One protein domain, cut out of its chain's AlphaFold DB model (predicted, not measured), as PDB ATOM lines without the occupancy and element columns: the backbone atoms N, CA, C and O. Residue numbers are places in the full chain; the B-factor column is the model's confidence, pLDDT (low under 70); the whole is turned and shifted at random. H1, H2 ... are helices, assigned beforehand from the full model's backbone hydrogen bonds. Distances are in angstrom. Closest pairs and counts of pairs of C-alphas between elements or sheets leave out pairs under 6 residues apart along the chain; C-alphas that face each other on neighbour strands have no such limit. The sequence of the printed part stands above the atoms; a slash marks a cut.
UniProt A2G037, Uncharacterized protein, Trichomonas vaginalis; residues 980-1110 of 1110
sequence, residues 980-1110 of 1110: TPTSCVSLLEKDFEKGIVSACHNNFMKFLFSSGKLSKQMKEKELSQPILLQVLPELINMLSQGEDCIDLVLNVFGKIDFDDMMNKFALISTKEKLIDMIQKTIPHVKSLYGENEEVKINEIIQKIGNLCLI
ATOM      1  N   THR A 980      69.343 123.166  46.980       81.31
ATOM      2  CA  THR A 980      69.278 124.468  46.299       81.31
ATOM      3  C   THR A 980      70.400 124.605  45.256       81.31
ATOM      4  O   THR A 980      71.463 123.998  45.432       81.31
ATOM      5  N   PRO A 981      70.266 125.472  44.232       79.44
ATOM      6  CA  PRO A 981      71.352 125.755  43.286       79.44
ATOM      7  C   PRO A 981      72.653 126.200  43.981       79.44
ATOM      8  O   PRO A 981      73.748 125.777  43.610       79.44
ATOM      9  N   THR A 982      72.533 126.982  45.060       82.44
ATOM     10  CA  THR A 982      73.650 127.385  45.930       82.44
ATOM     11  C   THR A 982      74.317 126.184  46.604       82.44
ATOM     12  O   THR A 982      75.544 126.102  46.629       82.44
ATOM     13  N   SER A 983      73.538 125.217  47.101       82.31
ATOM     14  CA  SER A 983      74.095 123.985  47.675       82.31
ATOM     15  C   SER A 983      74.815 123.130  46.628       82.31
ATOM     16  O   SER A 983      75.876 122.592  46.933       82.31
ATOM     17  N   CYS A 984      74.336 123.087  45.378       81.75
ATOM     18  CA  CYS A 984      75.035 122.416  44.280       81.75
ATOM     19  C   CYS A 984      76.373 123.097  43.949       81.75
ATOM     20  O   CYS A 984      77.354 122.402  43.697       81.75
ATOM     21  N   VAL A 985      76.463 124.433  44.032       84.69
ATOM     22  CA  VAL A 985      77.744 125.162  43.933       84.69
ATOM     23  C   VAL A 985      78.687 124.805  45.090       84.69
ATOM     24  O   VAL A 985      79.860 124.517  44.854       84.69
ATOM     25  N   SER A 986      78.197 124.778  46.332       85.00
ATOM     26  CA  SER A 986      79.010 124.400  47.502       85.00
ATOM     27  C   SER A 986      79.402 122.917  47.523       85.00
ATOM     28  O   SER A 986      80.442 122.570  48.084       85.00
ATOM     29  N   LEU A 987      78.599 122.038  46.918       85.50
ATOM     30  CA  LEU A 987      78.959 120.645  46.666       85.50
ATOM     31  C   LEU A 987      80.030 120.565  45.583       85.50
ATOM     32  O   LEU A 987      81.059 119.962  45.838       85.50
ATOM     33  N   LEU A 988      79.865 121.243  44.445       86.38
ATOM     34  CA  LEU A 988      80.835 121.276  43.342       86.38
ATOM     35  C   LEU A 988      82.242 121.716  43.803       86.38
ATOM     36  O   LEU A 988      83.251 121.202  43.318       86.38
ATOM     37  N   GLU A 989      82.331 122.611  44.789       86.44
ATOM     38  CA  GLU A 989      83.596 123.001  45.429       86.44
ATOM     39  C   GLU A 989      84.217 121.902  46.313       86.44
ATOM     40  O   GLU A 989      85.437 121.726  46.277       86.44
ATOM     41  N   LYS A 990      83.408 121.148  47.073       88.62
ATOM     42  CA  LYS A 990      83.858 120.110  48.028       88.62
ATOM     43  C   LYS A 990      84.068 118.730  47.394       88.62
ATOM     44  O   LYS A 990      85.033 118.043  47.710       88.62
ATOM     45  N   ASP A 991      83.148 118.332  46.526       90.56
ATOM     46  CA  ASP A 991      83.021 117.037  45.864       90.56
ATOM     47  C   ASP A 991      82.459 117.290  44.456       90.56
ATOM     48  O   ASP A 991      81.253 117.435  44.240       90.56
ATOM     49  N   PHE A 992      83.381 117.440  43.506       89.31
ATOM     50  CA  PHE A 992      83.101 117.918  42.151       89.31
ATOM     51  C   PHE A 992      82.092 117.034  41.415       89.31
ATOM     52  O   PHE A 992      81.127 117.531  40.832       89.31
ATOM     53  N   GLU A 993      82.300 115.722  41.509       91.88
ATOM     54  CA  GLU A 993      81.456 114.706  40.899       91.88
ATOM     55  C   GLU A 993      80.046 114.727  41.494       91.88
ATOM     56  O   GLU A 993      79.076 114.851  40.744       91.88
ATOM     57  N   LYS A 994      79.895 114.715  42.828       88.75
ATOM     58  CA  LYS A 994      78.558 114.786  43.445       88.75
ATOM     59  C   LYS A 994      77.851 116.109  43.175       88.75
ATOM     60  O   LYS A 994      76.639 116.094  42.971       88.75
ATOM     61  N   GLY A 995      78.562 117.237  43.161       89.25
ATOM     62  CA  GLY A 995      77.977 118.547  42.851       89.25
ATOM     63  C   GLY A 995      77.408 118.623  41.434       89.25
ATOM     64  O   GLY A 995      76.300 119.121  41.238       89.25
ATOM     65  N   ILE A 996      78.128 118.060  40.461       88.94
ATOM     66  CA  ILE A 996      77.687 117.962  39.066       88.94
ATOM     67  C   ILE A 996      76.523 116.980  38.908       88.94
ATOM     68  O   ILE A 996      75.502 117.346  38.327       88.94
ATOM     69  N   VAL A 997      76.620 115.771  39.471       89.06
ATOM     70  CA  VAL A 997      75.539 114.769  39.417       89.06
ATOM     71  C   VAL A 997      74.261 115.321  40.052       89.06
ATOM     72  O   VAL A 997      73.191 115.219  39.452       89.06
ATOM     73  N   SER A 998      74.369 115.984  41.207       86.38
ATOM     74  CA  SER A 998      73.241 116.650  41.875       86.38
ATOM     75  C   SER A 998      72.622 117.747  41.007       86.38
ATOM     76  O   SER A 998      71.402 117.866  40.947       86.38
ATOM     77  N   ALA A 999      73.433 118.536  40.300       88.50
ATOM     78  CA  ALA A 999      72.923 119.574  39.409       88.50
ATOM     79  C   ALA A 999      72.291 119.026  38.123       88.50
ATOM     80  O   ALA A 999      71.343 119.639  37.641       88.50
ATOM     81  N   CYS A1000      72.744 117.883  37.599       86.38
ATOM     82  CA  CYS A1000      72.062 117.193  36.498       86.38
ATOM     83  C   CYS A1000      70.683 116.694  36.958       86.38
ATOM     84  O   CYS A1000      69.674 117.048  36.363       86.38
ATOM     85  N   HIS A1001      70.616 115.978  38.086       84.44
ATOM     86  CA  HIS A1001      69.367 115.405  38.620       84.44
ATOM     87  C   HIS A1001      68.319 116.443  39.069       84.44
ATOM     88  O   HIS A1001      67.171 116.079  39.307       84.44
ATOM     89  N   ASN A1002      68.697 117.719  39.213       82.12
ATOM     90  CA  ASN A1002      67.802 118.809  39.621       82.12
ATOM     91  C   ASN A1002      67.796 119.977  38.600       82.12
ATOM     92  O   ASN A1002      67.396 121.086  38.940       82.12
ATOM     93  N   ASN A1003      68.251 119.755  37.359       85.25
ATOM     94  CA  ASN A1003      68.268 120.729  36.251       85.25
ATOM     95  C   ASN A1003      69.020 122.059  36.524       85.25
ATOM     96  O   ASN A1003      68.783 123.074  35.868       85.25
ATOM     97  N   PHE A1004      69.980 122.075  37.453       89.12
ATOM     98  CA  PHE A1004      70.786 123.258  37.805       89.12
ATOM     99  C   PHE A1004      72.095 123.397  37.018       89.12
ATOM    100  O   PHE A1004      72.888 124.293  37.314       89.12
ATOM    101  N   MET A1005      72.333 122.564  36.002       88.25
ATOM    102  CA  MET A1005      73.528 122.658  35.150       88.25
ATOM    103  C   MET A1005      73.692 124.046  34.515       88.25
ATOM    104  O   MET A1005      74.794 124.595  34.540       88.25
ATOM    105  N   LYS A1006      72.588 124.673  34.083       87.94
ATOM    106  CA  LYS A1006      72.579 126.055  33.579       87.94
ATOM    107  C   LYS A1006      73.070 127.062  34.625       87.94
ATOM    108  O   LYS A1006      73.966 127.848  34.344       87.94
ATOM    109  N   PHE A1007      72.585 126.972  35.866       87.19
ATOM    110  CA  PHE A1007      73.039 127.829  36.970       87.19
ATOM    111  C   PHE A1007      74.523 127.612  37.318       87.19
ATOM    112  O   PHE A1007      75.269 128.576  37.505       87.19
ATOM    113  N   LEU A1008      74.982 126.354  37.361       86.25
ATOM    114  CA  LEU A1008      76.398 126.039  37.580       86.25
ATOM    115  C   LEU A1008      77.292 126.614  36.474       86.25
ATOM    116  O   LEU A1008      78.377 127.125  36.771       86.25
ATOM    117  N   PHE A1009      76.841 126.558  35.223       87.31
ATOM    118  CA  PHE A1009      77.542 127.120  34.073       87.31
ATOM    119  C   PHE A1009      77.610 128.651  34.128       87.31
ATOM    120  O   PHE A1009      78.711 129.200  34.112       87.31
ATOM    121  N   SER A1010      76.474 129.338  34.303       86.69
ATOM    122  CA  SER A1010      76.415 130.806  34.407       86.69
ATOM    123  C   SER A1010      77.222 131.356  35.592       86.69
ATOM    124  O   SER A1010      77.667 132.499  35.556       86.69
ATOM    125  N   SER A1011      77.477 130.548  36.631       85.19
ATOM    126  CA  SER A1011      78.381 130.916  37.733       85.19
ATOM    127  C   SER A1011      79.874 130.950  37.353       85.19
ATOM    128  O   SER A1011      80.709 131.319  38.180       85.19
ATOM    129  N   GLY A1012      80.247 130.478  36.157       85.38
ATOM    130  CA  GLY A1012      81.626 130.307  35.677       85.38
ATOM    131  C   GLY A1012      82.422 129.186  36.367       85.38
ATOM    132  O   GLY A1012      83.402 128.681  35.811       85.38
ATOM    133  N   LYS A1013      81.999 128.745  37.561       84.38
ATOM    134  CA  LYS A1013      82.704 127.740  38.373       84.38
ATOM    135  C   LYS A1013      82.747 126.367  37.708       84.38
ATOM    136  O   LYS A1013      83.777 125.702  37.802       84.38
ATOM    137  N   LEU A1014      81.678 125.965  37.014       84.81
ATOM    138  CA  LEU A1014      81.631 124.698  36.277       84.81
ATOM    139  C   LEU A1014      82.710 124.654  35.190       84.81
ATOM    140  O   LEU A1014      83.539 123.749  35.188       84.81
ATOM    141  N   SER A1015      82.746 125.666  34.320       84.62
ATOM    142  CA  SER A1015      83.687 125.763  33.198       84.62
ATOM    143  C   SER A1015      85.143 125.837  33.653       84.62
ATOM    144  O   SER A1015      86.021 125.276  32.997       84.62
ATOM    145  N   LYS A1016      85.406 126.470  34.804       86.81
ATOM    146  CA  LYS A1016      86.723 126.447  35.448       86.81
ATOM    147  C   LYS A1016      87.081 125.042  35.944       86.81
ATOM    148  O   LYS A1016      88.097 124.487  35.535       86.81
ATOM    149  N   GLN A1017      86.248 124.438  36.791       86.62
ATOM    150  CA  GLN A1017      86.594 123.161  37.420       86.62
ATOM    151  C   GLN A1017      86.598 121.981  36.433       86.62
ATOM    152  O   GLN A1017      87.410 121.081  36.586       86.62
ATOM    153  N   MET A1018      85.804 122.023  35.360       84.06
ATOM    154  CA  MET A1018      85.861 121.072  34.234       84.06
ATOM    155  C   MET A1018      87.193 121.085  33.461       84.06
ATOM    156  O   MET A1018      87.503 120.120  32.754       84.06
ATOM    157  N   LYS A1019      87.969 122.172  33.565       84.31
ATOM    158  CA  LYS A1019      89.328 122.284  33.013       84.31
ATOM    159  C   LYS A1019      90.397 121.877  34.038       84.31
ATOM    160  O   LYS A1019      91.426 121.346  33.645       84.31
ATOM    161  N   GLU A1020      90.142 122.079  35.333       85.75
ATOM    162  CA  GLU A1020      91.078 121.770  36.434       85.75
ATOM    163  C   GLU A1020      90.967 120.338  36.993       85.75
ATOM    164  O   GLU A1020      91.916 119.850  37.606       85.75
ATOM    165  N   LYS A1021      89.821 119.670  36.819       87.81
ATOM    166  CA  LYS A1021      89.519 118.339  37.364       87.81
ATOM    167  C   LYS A1021      89.123 117.362  36.251       87.81
ATOM    168  O   LYS A1021      88.549 117.733  35.220       87.81
ATOM    169  N   GLU A1022      89.418 116.089  36.478       86.00
ATOM    170  CA  GLU A1022      88.889 114.982  35.682       86.00
ATOM    171  C   GLU A1022      87.522 114.543  36.231       86.00
ATOM    172  O   GLU A1022      87.197 114.788  37.395       86.00
ATOM    173  N   LEU A1023      86.712 113.931  35.368       88.44
ATOM    174  CA  LEU A1023      85.435 113.306  35.706       88.44
ATOM    175  C   LEU A1023      85.485 111.851  35.258       88.44
ATOM    176  O   LEU A1023      86.027 111.548  34.195       88.44
ATOM    177  N   SER A1024      84.882 110.963  36.037       90.75
ATOM    178  CA  SER A1024      84.690 109.572  35.646       90.75
ATOM    179  C   SER A1024      83.733 109.434  34.449       90.75
ATOM    180  O   SER A1024      82.779 110.204  34.292       90.75
ATOM    181  N   GLN A1025      83.965 108.411  33.614       85.69
ATOM    182  CA  GLN A1025      83.154 108.116  32.420       85.69
ATOM    183  C   GLN A1025      81.631 108.099  32.672       85.69
ATOM    184  O   GLN A1025      80.902 108.715  31.892       85.69
ATOM    185  N   PRO A1026      81.104 107.496  33.765       86.56
ATOM    186  CA  PRO A1026      79.663 107.503  34.026       86.56
ATOM    187  C   PRO A1026      79.082 108.911  34.200       86.56
ATOM    188  O   PRO A1026      77.940 109.147  33.816       86.56
ATOM    189  N   ILE A1027      79.856 109.850  34.751       88.06
ATOM    190  CA  ILE A1027      79.400 111.218  35.017       88.06
ATOM    191  C   ILE A1027      79.550 112.088  33.773       88.06
ATOM    192  O   ILE A1027      78.634 112.845  33.466       88.06
ATOM    193  N   LEU A1028      80.628 111.934  32.997       87.31
ATOM    194  CA  LEU A1028      80.746 112.578  31.681       87.31
ATOM    195  C   LEU A1028      79.535 112.251  30.787       87.31
ATOM    196  O   LEU A1028      78.961 113.150  30.174       87.31
ATOM    197  N   LEU A1029      79.100 110.988  30.781       83.88
ATOM    198  CA  LEU A1029      77.942 110.520  30.012       83.88
ATOM    199  C   LEU A1029      76.585 110.985  30.579       83.88
ATOM    200  O   LEU A1029      75.653 111.164  29.802       83.88
ATOM    201  N   GLN A1030      76.463 111.230  31.891       84.69
ATOM    202  CA  GLN A1030      75.275 111.872  32.485       84.69
ATOM    203  C   GLN A1030      75.213 113.381  32.208       84.69
ATOM    204  O   GLN A1030      74.130 113.941  32.065       84.69
ATOM    205  N   VAL A1031      76.368 114.043  32.131       87.94
ATOM    206  CA  VAL A1031      76.489 115.492  31.915       87.94
ATOM    207  C   VAL A1031      76.291 115.879  30.455       87.94
ATOM    208  O   VAL A1031      75.732 116.940  30.170       87.94
ATOM    209  N   LEU A1032      76.767 115.045  29.528       85.88
ATOM    210  CA  LEU A1032      76.763 115.354  28.103       85.88
ATOM    211  C   LEU A1032      75.358 115.718  27.565       85.88
ATOM    212  O   LEU A1032      75.269 116.754  26.907       85.88
ATOM    213  N   PRO A1033      74.262 114.990  27.875       83.25
ATOM    214  CA  PRO A1033      72.907 115.381  27.471       83.25
ATOM    215  C   PRO A1033      72.475 116.774  27.949       83.25
ATOM    216  O   PRO A1033      71.847 117.499  27.181       83.25
ATOM    217  N   GLU A1034      72.846 117.190  29.164       87.88
ATOM    218  CA  GLU A1034      72.477 118.516  29.684       87.88
ATOM    219  C   GLU A1034      73.308 119.645  29.069       87.88
ATOM    220  O   GLU A1034      72.773 120.714  28.779       87.88
ATOM    221  N   LEU A1035      74.594 119.420  28.785       86.75
ATOM    222  CA  LEU A1035      75.384 120.402  28.033       86.75
ATOM    223  C   LEU A1035      74.918 120.507  26.569       86.75
ATOM    224  O   LEU A1035      74.886 121.601  26.016       86.75
ATOM    225  N   ILE A1036      74.491 119.395  25.963       81.25
ATOM    226  CA  ILE A1036      73.839 119.351  24.643       81.25
ATOM    227  C   ILE A1036      72.521 120.143  24.654       81.25
ATOM    228  O   ILE A1036      72.288 120.970  23.771       81.25
ATOM    229  N   ASN A1037      71.680 119.934  25.671       82.56
ATOM    230  CA  ASN A1037      70.432 120.668  25.889       82.56
ATOM    231  C   ASN A1037      70.701 122.180  25.993       82.56
ATOM    232  O   ASN A1037      70.120 122.967  25.248       82.56
ATOM    233  N   MET A1038      71.655 122.587  26.832       85.94
ATOM    234  CA  MET A1038      72.070 123.986  26.969       85.94
ATOM    235  C   MET A1038      72.602 124.599  25.666       85.94
ATOM    236  O   MET A1038      72.200 125.706  25.312       85.94
ATOM    237  N   LEU A1039      73.456 123.886  24.927       81.00
ATOM    238  CA  LEU A1039      73.988 124.360  23.646       81.00
ATOM    239  C   LEU A1039      72.863 124.560  22.617       81.00
ATOM    240  O   LEU A1039      72.852 125.558  21.900       81.00
ATOM    241  N   SER A1040      71.861 123.673  22.604       76.06
ATOM    242  CA  SER A1040      70.670 123.814  21.751       76.06
ATOM    243  C   SER A1040      69.759 124.995  22.130       76.06
ATOM    244  O   SER A1040      68.999 125.470  21.290       76.06
ATOM    245  N   GLN A1041      69.869 125.506  23.362       82.31
ATOM    246  CA  GLN A1041      69.203 126.730  23.831       82.31
ATOM    247  C   GLN A1041      70.011 128.010  23.532       82.31
ATOM    248  O   GLN A1041      69.573 129.098  23.901       82.31
ATOM    249  N   GLY A1042      71.178 127.904  22.884       82.56
ATOM    250  CA  GLY A1042      72.045 129.041  22.554       82.56
ATOM    251  C   GLY A1042      73.021 129.460  23.661       82.56
ATOM    252  O   GLY A1042      73.601 130.540  23.578       82.56
ATOM    253  N   GLU A1043      73.225 128.639  24.696       85.50
ATOM    254  CA  GLU A1043      74.247 128.898  25.719       85.50
ATOM    255  C   GLU A1043      75.653 128.607  25.165       85.50
ATOM    256  O   GLU A1043      75.893 127.516  24.641       85.50
ATOM    257  N   ASP A1044      76.605 129.532  25.348       84.12
ATOM    258  CA  ASP A1044      78.000 129.423  24.872       84.12
ATOM    259  C   ASP A1044      78.851 128.431  25.696       84.12
ATOM    260  O   ASP A1044      79.892 128.741  26.274       84.12
ATOM    261  N   CYS A1045      78.366 127.198  25.798       85.75
ATOM    262  CA  CYS A1045      78.986 126.084  26.507       85.75
ATOM    263  C   CYS A1045      79.776 125.152  25.572       85.75
ATOM    264  O   CYS A1045      80.167 124.055  25.970       85.75
ATOM    265  N   ILE A1046      80.048 125.583  24.338       81.50
ATOM    266  CA  ILE A1046      80.637 124.759  23.275       81.50
ATOM    267  C   ILE A1046      82.040 124.243  23.634       81.50
ATOM    268  O   ILE A1046      82.339 123.059  23.486       81.50
ATOM    269  N   ASP A1047      82.848 125.107  24.246       81.44
ATOM    270  CA  ASP A1047      84.176 124.824  24.802       81.44
ATOM    271  C   ASP A1047      84.120 123.722  25.891       81.44
ATOM    272  O   ASP A1047      85.062 122.953  26.091       81.44
ATOM    273  N   LEU A1048      82.980 123.621  26.587       85.50
ATOM    274  CA  LEU A1048      82.711 122.642  27.639       85.50
ATOM    275  C   LEU A1048      82.215 121.308  27.070       85.50
ATOM    276  O   LEU A1048      82.691 120.257  27.493       85.50
ATOM    277  N   VAL A1049      81.314 121.358  26.086       84.81
ATOM    278  CA  VAL A1049      80.831 120.197  25.322       84.81
ATOM    279  C   VAL A1049      82.002 119.477  24.649       84.81
ATOM    280  O   VAL A1049      82.144 118.266  24.802       84.81
ATOM    281  N   LEU A1050      82.901 120.213  23.987       81.94
ATOM    282  CA  LEU A1050      84.092 119.653  23.337       81.94
ATOM    283  C   LEU A1050      85.093 119.052  24.340       81.94
ATOM    284  O   LEU A1050      85.662 117.994  24.077       81.94
ATOM    285  N   ASN A1051      85.278 119.679  25.506       83.75
ATOM    286  CA  ASN A1051      86.102 119.150  26.602       83.75
ATOM    287  C   ASN A1051      85.501 117.877  27.232       83.75
ATOM    288  O   ASN A1051      86.248 116.991  27.639       83.75
ATOM    289  N   VAL A1052      84.171 117.753  27.289       85.44
ATOM    290  CA  VAL A1052      83.490 116.526  27.737       85.44
ATOM    291  C   VAL A1052      83.607 115.423  26.681       85.44
ATOM    292  O   VAL A1052      84.093 114.346  27.014       85.44
ATOM    293  N   PHE A1053      83.288 115.689  25.408       81.25
ATOM    294  CA  PHE A1053      83.490 114.723  24.314       81.25
ATOM    295  C   PHE A1053      84.941 114.230  24.227       81.25
ATOM    296  O   PHE A1053      85.172 113.034  24.097       81.25
ATOM    297  N   GLY A1054      85.926 115.126  24.350       81.81
ATOM    298  CA  GLY A1054      87.351 114.777  24.306       81.81
ATOM    299  C   GLY A1054      87.869 113.973  25.507       81.81
ATOM    300  O   GLY A1054      89.002 113.499  25.456       81.81
ATOM    301  N   LYS A1055      87.069 113.825  26.573       84.12
ATOM    302  CA  LYS A1055      87.362 112.991  27.753       84.12
ATOM    303  C   LYS A1055      86.569 111.679  27.772       84.12
ATOM    304  O   LYS A1055      86.905 110.793  28.557       84.12
ATOM    305  N   ILE A1056      85.525 111.551  26.956       82.25
ATOM    306  CA  ILE A1056      84.673 110.361  26.913       82.25
ATOM    307  C   ILE A1056      85.357 109.245  26.112       82.25
ATOM    308  O   ILE A1056      85.897 109.485  25.033       82.25
ATOM    309  N   ASP A1057      85.314 108.016  26.629       83.75
ATOM    310  CA  ASP A1057      85.726 106.833  25.871       83.75
ATOM    311  C   ASP A1057      84.690 106.535  24.774       83.75
ATOM    312  O   ASP A1057      83.491 106.429  25.045       83.75
ATOM    313  N   PHE A1058      85.147 106.438  23.524       71.88
ATOM    314  CA  PHE A1058      84.275 106.308  22.358       71.88
ATOM    315  C   PHE A1058      83.470 105.003  22.360       71.88
ATOM    316  O   PHE A1058      82.280 105.022  22.039       71.88
ATOM    317  N   ASP A1059      84.075 103.884  22.763       75.94
ATOM    318  CA  ASP A1059      83.378 102.597  22.794       75.94
ATOM    319  C   ASP A1059      82.338 102.597  23.923       75.94
ATOM    320  O   ASP A1059      81.208 102.134  23.746       75.94
ATOM    321  N   ASP A1060      82.678 103.176  25.075       74.06
ATOM    322  CA  ASP A1060      81.771 103.289  26.222       74.06
ATOM    323  C   ASP A1060      80.601 104.257  25.935       74.06
ATOM    324  O   ASP A1060      79.461 104.003  26.335       74.06
ATOM    325  N   MET A1061      80.845 105.318  25.155       71.88
ATOM    326  CA  MET A1061      79.816 106.212  24.614       71.88
ATOM    327  C   MET A1061      78.871 105.480  23.666       71.88
ATOM    328  O   MET A1061      77.659 105.515  23.878       71.88
ATOM    329  N   MET A1062      79.399 104.806  22.641       69.31
ATOM    330  CA  MET A1062      78.586 104.126  21.630       69.31
ATOM    331  C   MET A1062      77.722 103.029  22.258       69.31
ATOM    332  O   MET A1062      76.520 102.976  21.996       69.31
ATOM    333  N   ASN A1063      78.282 102.223  23.166       70.81
ATOM    334  CA  ASN A1063      77.543 101.164  23.862       70.81
ATOM    335  C   ASN A1063      76.402 101.688  24.760       70.81
ATOM    336  O   ASN A1063      75.434 100.965  24.984       70.81
ATOM    337  N   LYS A1064      76.481 102.929  25.264       68.25
ATOM    338  CA  LYS A1064      75.443 103.529  26.130       68.25
ATOM    339  C   LYS A1064      74.451 104.413  25.366       68.25
ATOM    340  O   LYS A1064      73.261 104.377  25.667       68.25
ATOM    341  N   PHE A1065      74.893 105.148  24.344       64.38
ATOM    342  CA  PHE A1065      74.011 105.956  23.489       64.38
ATOM    343  C   PHE A1065      73.205 105.125  22.482       64.38
ATOM    344  O   PHE A1065      72.133 105.569  22.071       64.38
ATOM    345  N   ALA A1066      73.646 103.910  22.131       55.47
ATOM    346  CA  ALA A1066      72.885 102.984  21.283       55.47
ATOM    347  C   ALA A1066      71.536 102.532  21.883       55.47
ATOM    348  O   ALA A1066      70.712 101.969  21.166       55.47
ATOM    349  N   LEU A1067      71.292 102.776  23.178       49.12
ATOM    350  CA  LEU A1067      70.074 102.364  23.883       49.12
ATOM    351  C   LEU A1067      68.976 103.446  23.944       49.12
ATOM    352  O   LEU A1067      67.926 103.211  24.540       49.12
ATOM    353  N   ILE A1068      69.215 104.646  23.401       51.47
ATOM    354  CA  ILE A1068      68.362 105.829  23.612       51.47
ATOM    355  C   ILE A1068      68.033 106.498  22.267       51.47
ATOM    356  O   ILE A1068      68.846 106.503  21.342       51.47
ATOM    357  N   SER A1069      66.852 107.125  22.164       51.91
ATOM    358  CA  SER A1069      66.356 107.898  21.005       51.91
ATOM    359  C   SER A1069      67.121 109.218  20.757       51.91
ATOM    360  O   SER A1069      66.536 110.270  20.482       51.91
ATOM    361  N   THR A1070      68.436 109.191  20.946       56.88
ATOM    362  CA  THR A1070      69.342 110.338  20.919       56.88
ATOM    363  C   THR A1070      70.291 110.343  19.733       56.88
ATOM    364  O   THR A1070      70.859 111.400  19.510       56.88
ATOM    365  N   LYS A1071      70.462 109.269  18.937       61.00
ATOM    366  CA  LYS A1071      71.368 109.337  17.765       61.00
ATOM    367  C   LYS A1071      70.915 110.404  16.758       61.00
ATOM    368  O   LYS A1071      71.726 111.224  16.348       61.00
ATOM    369  N   GLU A1072      69.620 110.480  16.456       65.50
ATOM    370  CA  GLU A1072      69.059 111.530  15.589       65.50
ATOM    371  C   GLU A1072      69.202 112.930  16.203       65.50
ATOM    372  O   GLU A1072      69.682 113.842  15.539       65.50
ATOM    373  N   LYS A1073      68.874 113.098  17.494       63.94
ATOM    374  CA  LYS A1073      69.020 114.385  18.204       63.94
ATOM    375  C   LYS A1073      70.478 114.832  18.329       63.94
ATOM    376  O   LYS A1073      70.753 116.024  18.278       63.94
ATOM    377  N   LEU A1074      71.407 113.890  18.483       63.47
ATOM    378  CA  LEU A1074      72.848 114.122  18.515       63.47
ATOM    379  C   LEU A1074      73.339 114.590  17.143       63.47
ATOM    380  O   LEU A1074      74.064 115.574  17.089       63.47
ATOM    381  N   ILE A1075      72.898 113.950  16.054       68.56
ATOM    382  CA  ILE A1075      73.220 114.344  14.673       68.56
ATOM    383  C   ILE A1075      72.624 115.721  14.333       68.56
ATOM    384  O   ILE A1075      73.350 116.586  13.851       68.56
ATOM    385  N   ASP A1076      71.347 115.962  14.631       69.44
ATOM    386  CA  ASP A1076      70.668 117.252  14.426       69.44
ATOM    387  C   ASP A1076      71.333 118.388  15.227       69.44
ATOM    388  O   ASP A1076      71.647 119.451  14.685       69.44
ATOM    389  N   MET A1077      71.645 118.152  16.505       66.19
ATOM    390  CA  MET A1077      72.360 119.118  17.343       66.19
ATOM    391  C   MET A1077      73.805 119.331  16.872       66.19
ATOM    392  O   MET A1077      74.265 120.469  16.860       66.19
ATOM    393  N   ILE A1078      74.500 118.295  16.392       68.38
ATOM    394  CA  ILE A1078      75.809 118.417  15.731       68.38
ATOM    395  C   ILE A1078      75.708 119.309  14.485       68.38
ATOM    396  O   ILE A1078      76.490 120.251  14.339       68.38
ATOM    397  N   GLN A1079      74.724 119.067  13.618       72.06
ATOM    398  CA  GLN A1079      74.506 119.840  12.394       72.06
ATOM    399  C   GLN A1079      74.175 121.308  12.694       72.06
ATOM    400  O   GLN A1079      74.672 122.189  11.996       72.06
ATOM    401  N   LYS A1080      73.427 121.589  13.768       69.81
ATOM    402  CA  LYS A1080      73.149 122.950  14.274       69.81
ATOM    403  C   LYS A1080      74.351 123.601  14.968       69.81
ATOM    404  O   LYS A1080      74.522 124.816  14.894       69.81
ATOM    405  N   THR A1081      75.217 122.808  15.594       65.12
ATOM    406  CA  THR A1081      76.422 123.278  16.296       65.12
ATOM    407  C   THR A1081      77.522 123.715  15.328       65.12
ATOM    408  O   THR A1081      78.189 124.718  15.573       65.12
ATOM    409  N   ILE A1082      77.712 123.011  14.206       72.25
ATOM    410  CA  ILE A1082      78.791 123.294  13.238       72.25
ATOM    411  C   ILE A1082      78.762 124.744  12.690       72.25
ATOM    412  O   ILE A1082      79.823 125.375  12.668       72.25
ATOM    413  N   PRO A1083      77.610 125.325  12.293       73.06
ATOM    414  CA  PRO A1083      77.500 126.750  11.972       73.06
ATOM    415  C   PRO A1083      77.928 127.675  13.118       73.06
ATOM    416  O   PRO A1083      78.647 128.644  12.873       73.06
ATOM    417  N   HIS A1084      77.567 127.358  14.366       67.88
ATOM    418  CA  HIS A1084      77.980 128.160  15.519       67.88
ATOM    419  C   HIS A1084      79.490 128.081  15.783       67.88
ATOM    420  O   HIS A1084      80.103 129.136  15.951       67.88
ATOM    421  N   VAL A1085      80.122 126.899  15.692       67.25
ATOM    422  CA  VAL A1085      81.600 126.762  15.719       67.25
ATOM    423  C   VAL A1085      82.235 127.698  14.686       67.25
ATOM    424  O   VAL A1085      83.116 128.491  15.019       67.25
ATOM    425  N   LYS A1086      81.758 127.651  13.436       72.44
ATOM    426  CA  LYS A1086      82.278 128.493  12.347       72.44
ATOM    427  C   LYS A1086      82.101 129.988  12.628       72.44
ATOM    428  O   LYS A1086      83.006 130.760  12.328       72.44
ATOM    429  N   SER A1087      80.985 130.388  13.241       74.31
ATOM    430  CA  SER A1087      80.727 131.787  13.611       74.31
ATOM    431  C   SER A1087      81.596 132.305  14.766       74.31
ATOM    432  O   SER A1087      81.948 133.481  14.765       74.31
ATOM    433  N   LEU A1088      81.955 131.447  15.731       66.44
ATOM    434  CA  LEU A1088      82.661 131.846  16.956       66.44
ATOM    435  C   LEU A1088      84.181 131.947  16.772       66.44
ATOM    436  O   LEU A1088      84.787 132.912  17.228       66.44
ATOM    437  N   TYR A1089      84.798 130.970  16.099       69.19
ATOM    438  CA  TYR A1089      86.257 130.941  15.910       69.19
ATOM    439  C   TYR A1089      86.711 131.636  14.605       69.19
ATOM    440  O   TYR A1089      87.866 132.046  14.492       69.19
ATOM    441  N   GLY A1090      85.797 131.828  13.644       68.06
ATOM    442  CA  GLY A1090      86.043 132.527  12.380       68.06
ATOM    443  C   GLY A1090      86.962 131.781  11.402       68.06
ATOM    444  O   GLY A1090      87.636 130.813  11.744       68.06
ATOM    445  N   GLU A1091      87.022 132.255  10.154       67.12
ATOM    446  CA  GLU A1091      87.739 131.572   9.059       67.12
ATOM    447  C   GLU A1091      89.246 131.371   9.327       67.12
ATOM    448  O   GLU A1091      89.852 130.450   8.791       67.12
ATOM    449  N   ASN A1092      89.857 132.178  10.201       60.97
ATOM    450  CA  ASN A1092      91.290 132.096  10.510       60.97
ATOM    451  C   ASN A1092      91.680 130.930  11.442       60.97
ATOM    452  O   ASN A1092      92.855 130.573  11.496       60.97
ATOM    453  N   GLU A1093      90.733 130.316  12.162       66.75
ATOM    454  CA  GLU A1093      90.984 129.119  12.986       66.75
ATOM    455  C   GLU A1093      90.582 127.820  12.252       66.75
ATOM    456  O   GLU A1093      90.329 126.794  12.889       66.75
ATOM    457  N   GLU A1094      90.554 127.841  10.911       64.94
ATOM    458  CA  GLU A1094      90.074 126.746  10.049       64.94
ATOM    459  C   GLU A1094      90.625 125.366  10.436       64.94
ATOM    460  O   GLU A1094      89.896 124.383  10.410       64.94
ATOM    461  N   VAL A1095      91.891 125.278  10.862       66.81
ATOM    462  CA  VAL A1095      92.522 124.016  11.290       66.81
ATOM    463  C   VAL A1095      91.837 123.420  12.525       66.81
ATOM    464  O   VAL A1095      91.549 122.227  12.534       66.81
ATOM    465  N   LYS A1096      91.527 124.230  13.546       64.50
ATOM    466  CA  LYS A1096      90.799 123.777  14.745       64.50
ATOM    467  C   LYS A1096      89.345 123.473  14.420       64.50
ATOM    468  O   LYS A1096      88.818 122.467  14.881       64.50
ATOM    469  N   ILE A1097      88.708 124.327  13.618       62.09
ATOM    470  CA  ILE A1097      87.326 124.138  13.164       62.09
ATOM    471  C   ILE A1097      87.216 122.811  12.405       62.09
ATOM    472  O   ILE A1097      86.327 122.019  12.699       62.09
ATOM    473  N   ASN A1098      88.151 122.523  11.500       66.69
ATOM    474  CA  ASN A1098      88.202 121.274  10.748       66.69
ATOM    475  C   ASN A1098      88.609 120.080  11.626       66.69
ATOM    476  O   ASN A1098      88.057 119.008  11.427       66.69
ATOM    477  N   GLU A1099      89.475 120.228  12.636       70.69
ATOM    478  CA  GLU A1099      89.765 119.152  13.603       70.69
ATOM    479  C   GLU A1099      88.532 118.812  14.464       70.69
ATOM    480  O   GLU A1099      88.226 117.639  14.689       70.69
ATOM    481  N   ILE A1100      87.780 119.827  14.902       64.19
ATOM    482  CA  ILE A1100      86.510 119.684  15.626       64.19
ATOM    483  C   ILE A1100      85.461 119.030  14.720       64.19
ATOM    484  O   ILE A1100      84.877 118.021  15.106       64.19
ATOM    485  N   ILE A1101      85.266 119.536  13.498       66.19
ATOM    486  CA  ILE A1101      84.344 118.969  12.500       66.19
ATOM    487  C   ILE A1101      84.770 117.558  12.081       66.19
ATOM    488  O   ILE A1101      83.904 116.736  11.811       66.19
ATOM    489  N   GLN A1102      86.061 117.223  12.072       69.38
ATOM    490  CA  GLN A1102      86.542 115.872  11.781       69.38
ATOM    491  C   GLN A1102      86.291 114.920  12.954       69.38
ATOM    492  O   GLN A1102      85.845 113.799  12.734       69.38
ATOM    493  N   LYS A1103      86.508 115.350  14.203       64.81
ATOM    494  CA  LYS A1103      86.159 114.564  15.401       64.81
ATOM    495  C   LYS A1103      84.651 114.312  15.482       64.81
ATOM    496  O   LYS A1103      84.230 113.174  15.659       64.81
ATOM    497  N   ILE A1104      83.851 115.353  15.265       62.38
ATOM    498  CA  ILE A1104      82.383 115.314  15.207       62.38
ATOM    499  C   ILE A1104      81.876 114.506  13.998       62.38
ATOM    500  O   ILE A1104      80.924 113.739  14.113       62.38
ATOM    501  N   GLY A1105      82.521 114.641  12.839       61.84
ATOM    502  CA  GLY A1105      82.176 113.941  11.602       61.84
ATOM    503  C   GLY A1105      82.496 112.452  11.670       61.84
ATOM    504  O   GLY A1105      81.668 111.639  11.279       61.84
ATOM    505  N   ASN A1106      83.633 112.080  12.266       60.72
ATOM    506  CA  ASN A1106      83.939 110.691  12.611       60.72
ATOM    507  C   ASN A1106      82.917 110.127  13.617       60.72
ATOM    508  O   ASN A1106      82.555 108.962  13.507       60.72
ATOM    509  N   LEU A1107      82.400 110.953  14.538       54.50
ATOM    510  CA  LEU A1107      81.294 110.599  15.440       54.50
ATOM    511  C   LEU A1107      79.961 110.328  14.711       54.50
ATOM    512  O   LEU A1107      79.111 109.635  15.257       54.50
ATOM    513  N   CYS A1108      79.758 110.906  13.520       51.84
ATOM    514  CA  CYS A1108      78.530 110.761  12.722       51.84
ATOM    515  C   CYS A1108      78.646 109.733  11.584       51.84
ATOM    516  O   CYS A1108      77.627 109.285  11.064       51.84
ATOM    517  N   LEU A1109      79.870 109.383  11.175       48.56
ATOM    518  CA  LEU A1109      80.167 108.360  10.162       48.56
ATOM    519  C   LEU A1109      80.151 106.924  10.725       48.56
ATOM    520  O   LEU A1109      80.360 105.976   9.968       48.56
ATOM    521  N   ILE A1110      79.916 106.778  12.033       42.03
ATOM    522  CA  ILE A1110      79.827 105.528  12.804       42.03
ATOM    523  C   ILE A1110      78.439 105.479  13.463       42.03
ATOM    524  O   ILE A1110      77.776 104.420  13.473       42.03
TER     525      ILE A1110
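Overview. This is residues 980 to 1110 of the 1110 residues of an uncharacterized protein of Trichomonas vaginalis (UniProt A2G037). Three helical hairpins stack in a row along the longest axis: long H8 and H9 at one end, H5 and H6 in the middle, H1 and H2 at the other end. Short H3 and H4 sit between the last two hairpins, and H7 lies to one side near H5. The 131 printed residues hold nine named helices, H1 to H9 in chain order, and no named strand: all helix, compact, radius of gyration of the C-alphas 14.8 A, spans 40 by 35 by 24 A.

Arrangement. Start at H8, residues 1071 to 1089, a hairpin with H9, residues 1091 to 1108, at a shallow tilt of 8 degrees; their closest C-alphas, of Ile 1075 and Cys 1108, are 6.7 A apart. H8 touches the hub H5, residues 1025 to 1040, with residues 1077 to 1081 alone, closest at the C-alphas of Met 1077 and Ser 1040, 6.7 A. H5 forms a hairpin with H6, residues 1046 to 1053, and touches H2, residues 992 to 1001, with residues 1027 to 1034 alone. H2 forms a hairpin with H1, residues 981 to 990. H3, residues 1005 to 1010, touches H1; H4, residues 1013 to 1020, touches H6; H7, residues 1058 to 1065, touches no helix. O i to N i+4 pairs are within hydrogen-bond range throughout H1, H2, H3, H6 and H7, and in 3 of 4 in H4, 10 of 12 in H5, 13 of 15 in H8 and 12 of 14 in H9.

Along the chain. Find C-alpha 1071 at (71.368, 109.337, 17.765); H8 runs 26.3 A to C-alpha 1089 at (86.257, 130.941, 15.910).

Size, cuts and confidence. The printed part has no cut, and its links are tight. Mean pLDDT of the printed part is 77.0; 42 residues are under 70, among them 1100 to 1110.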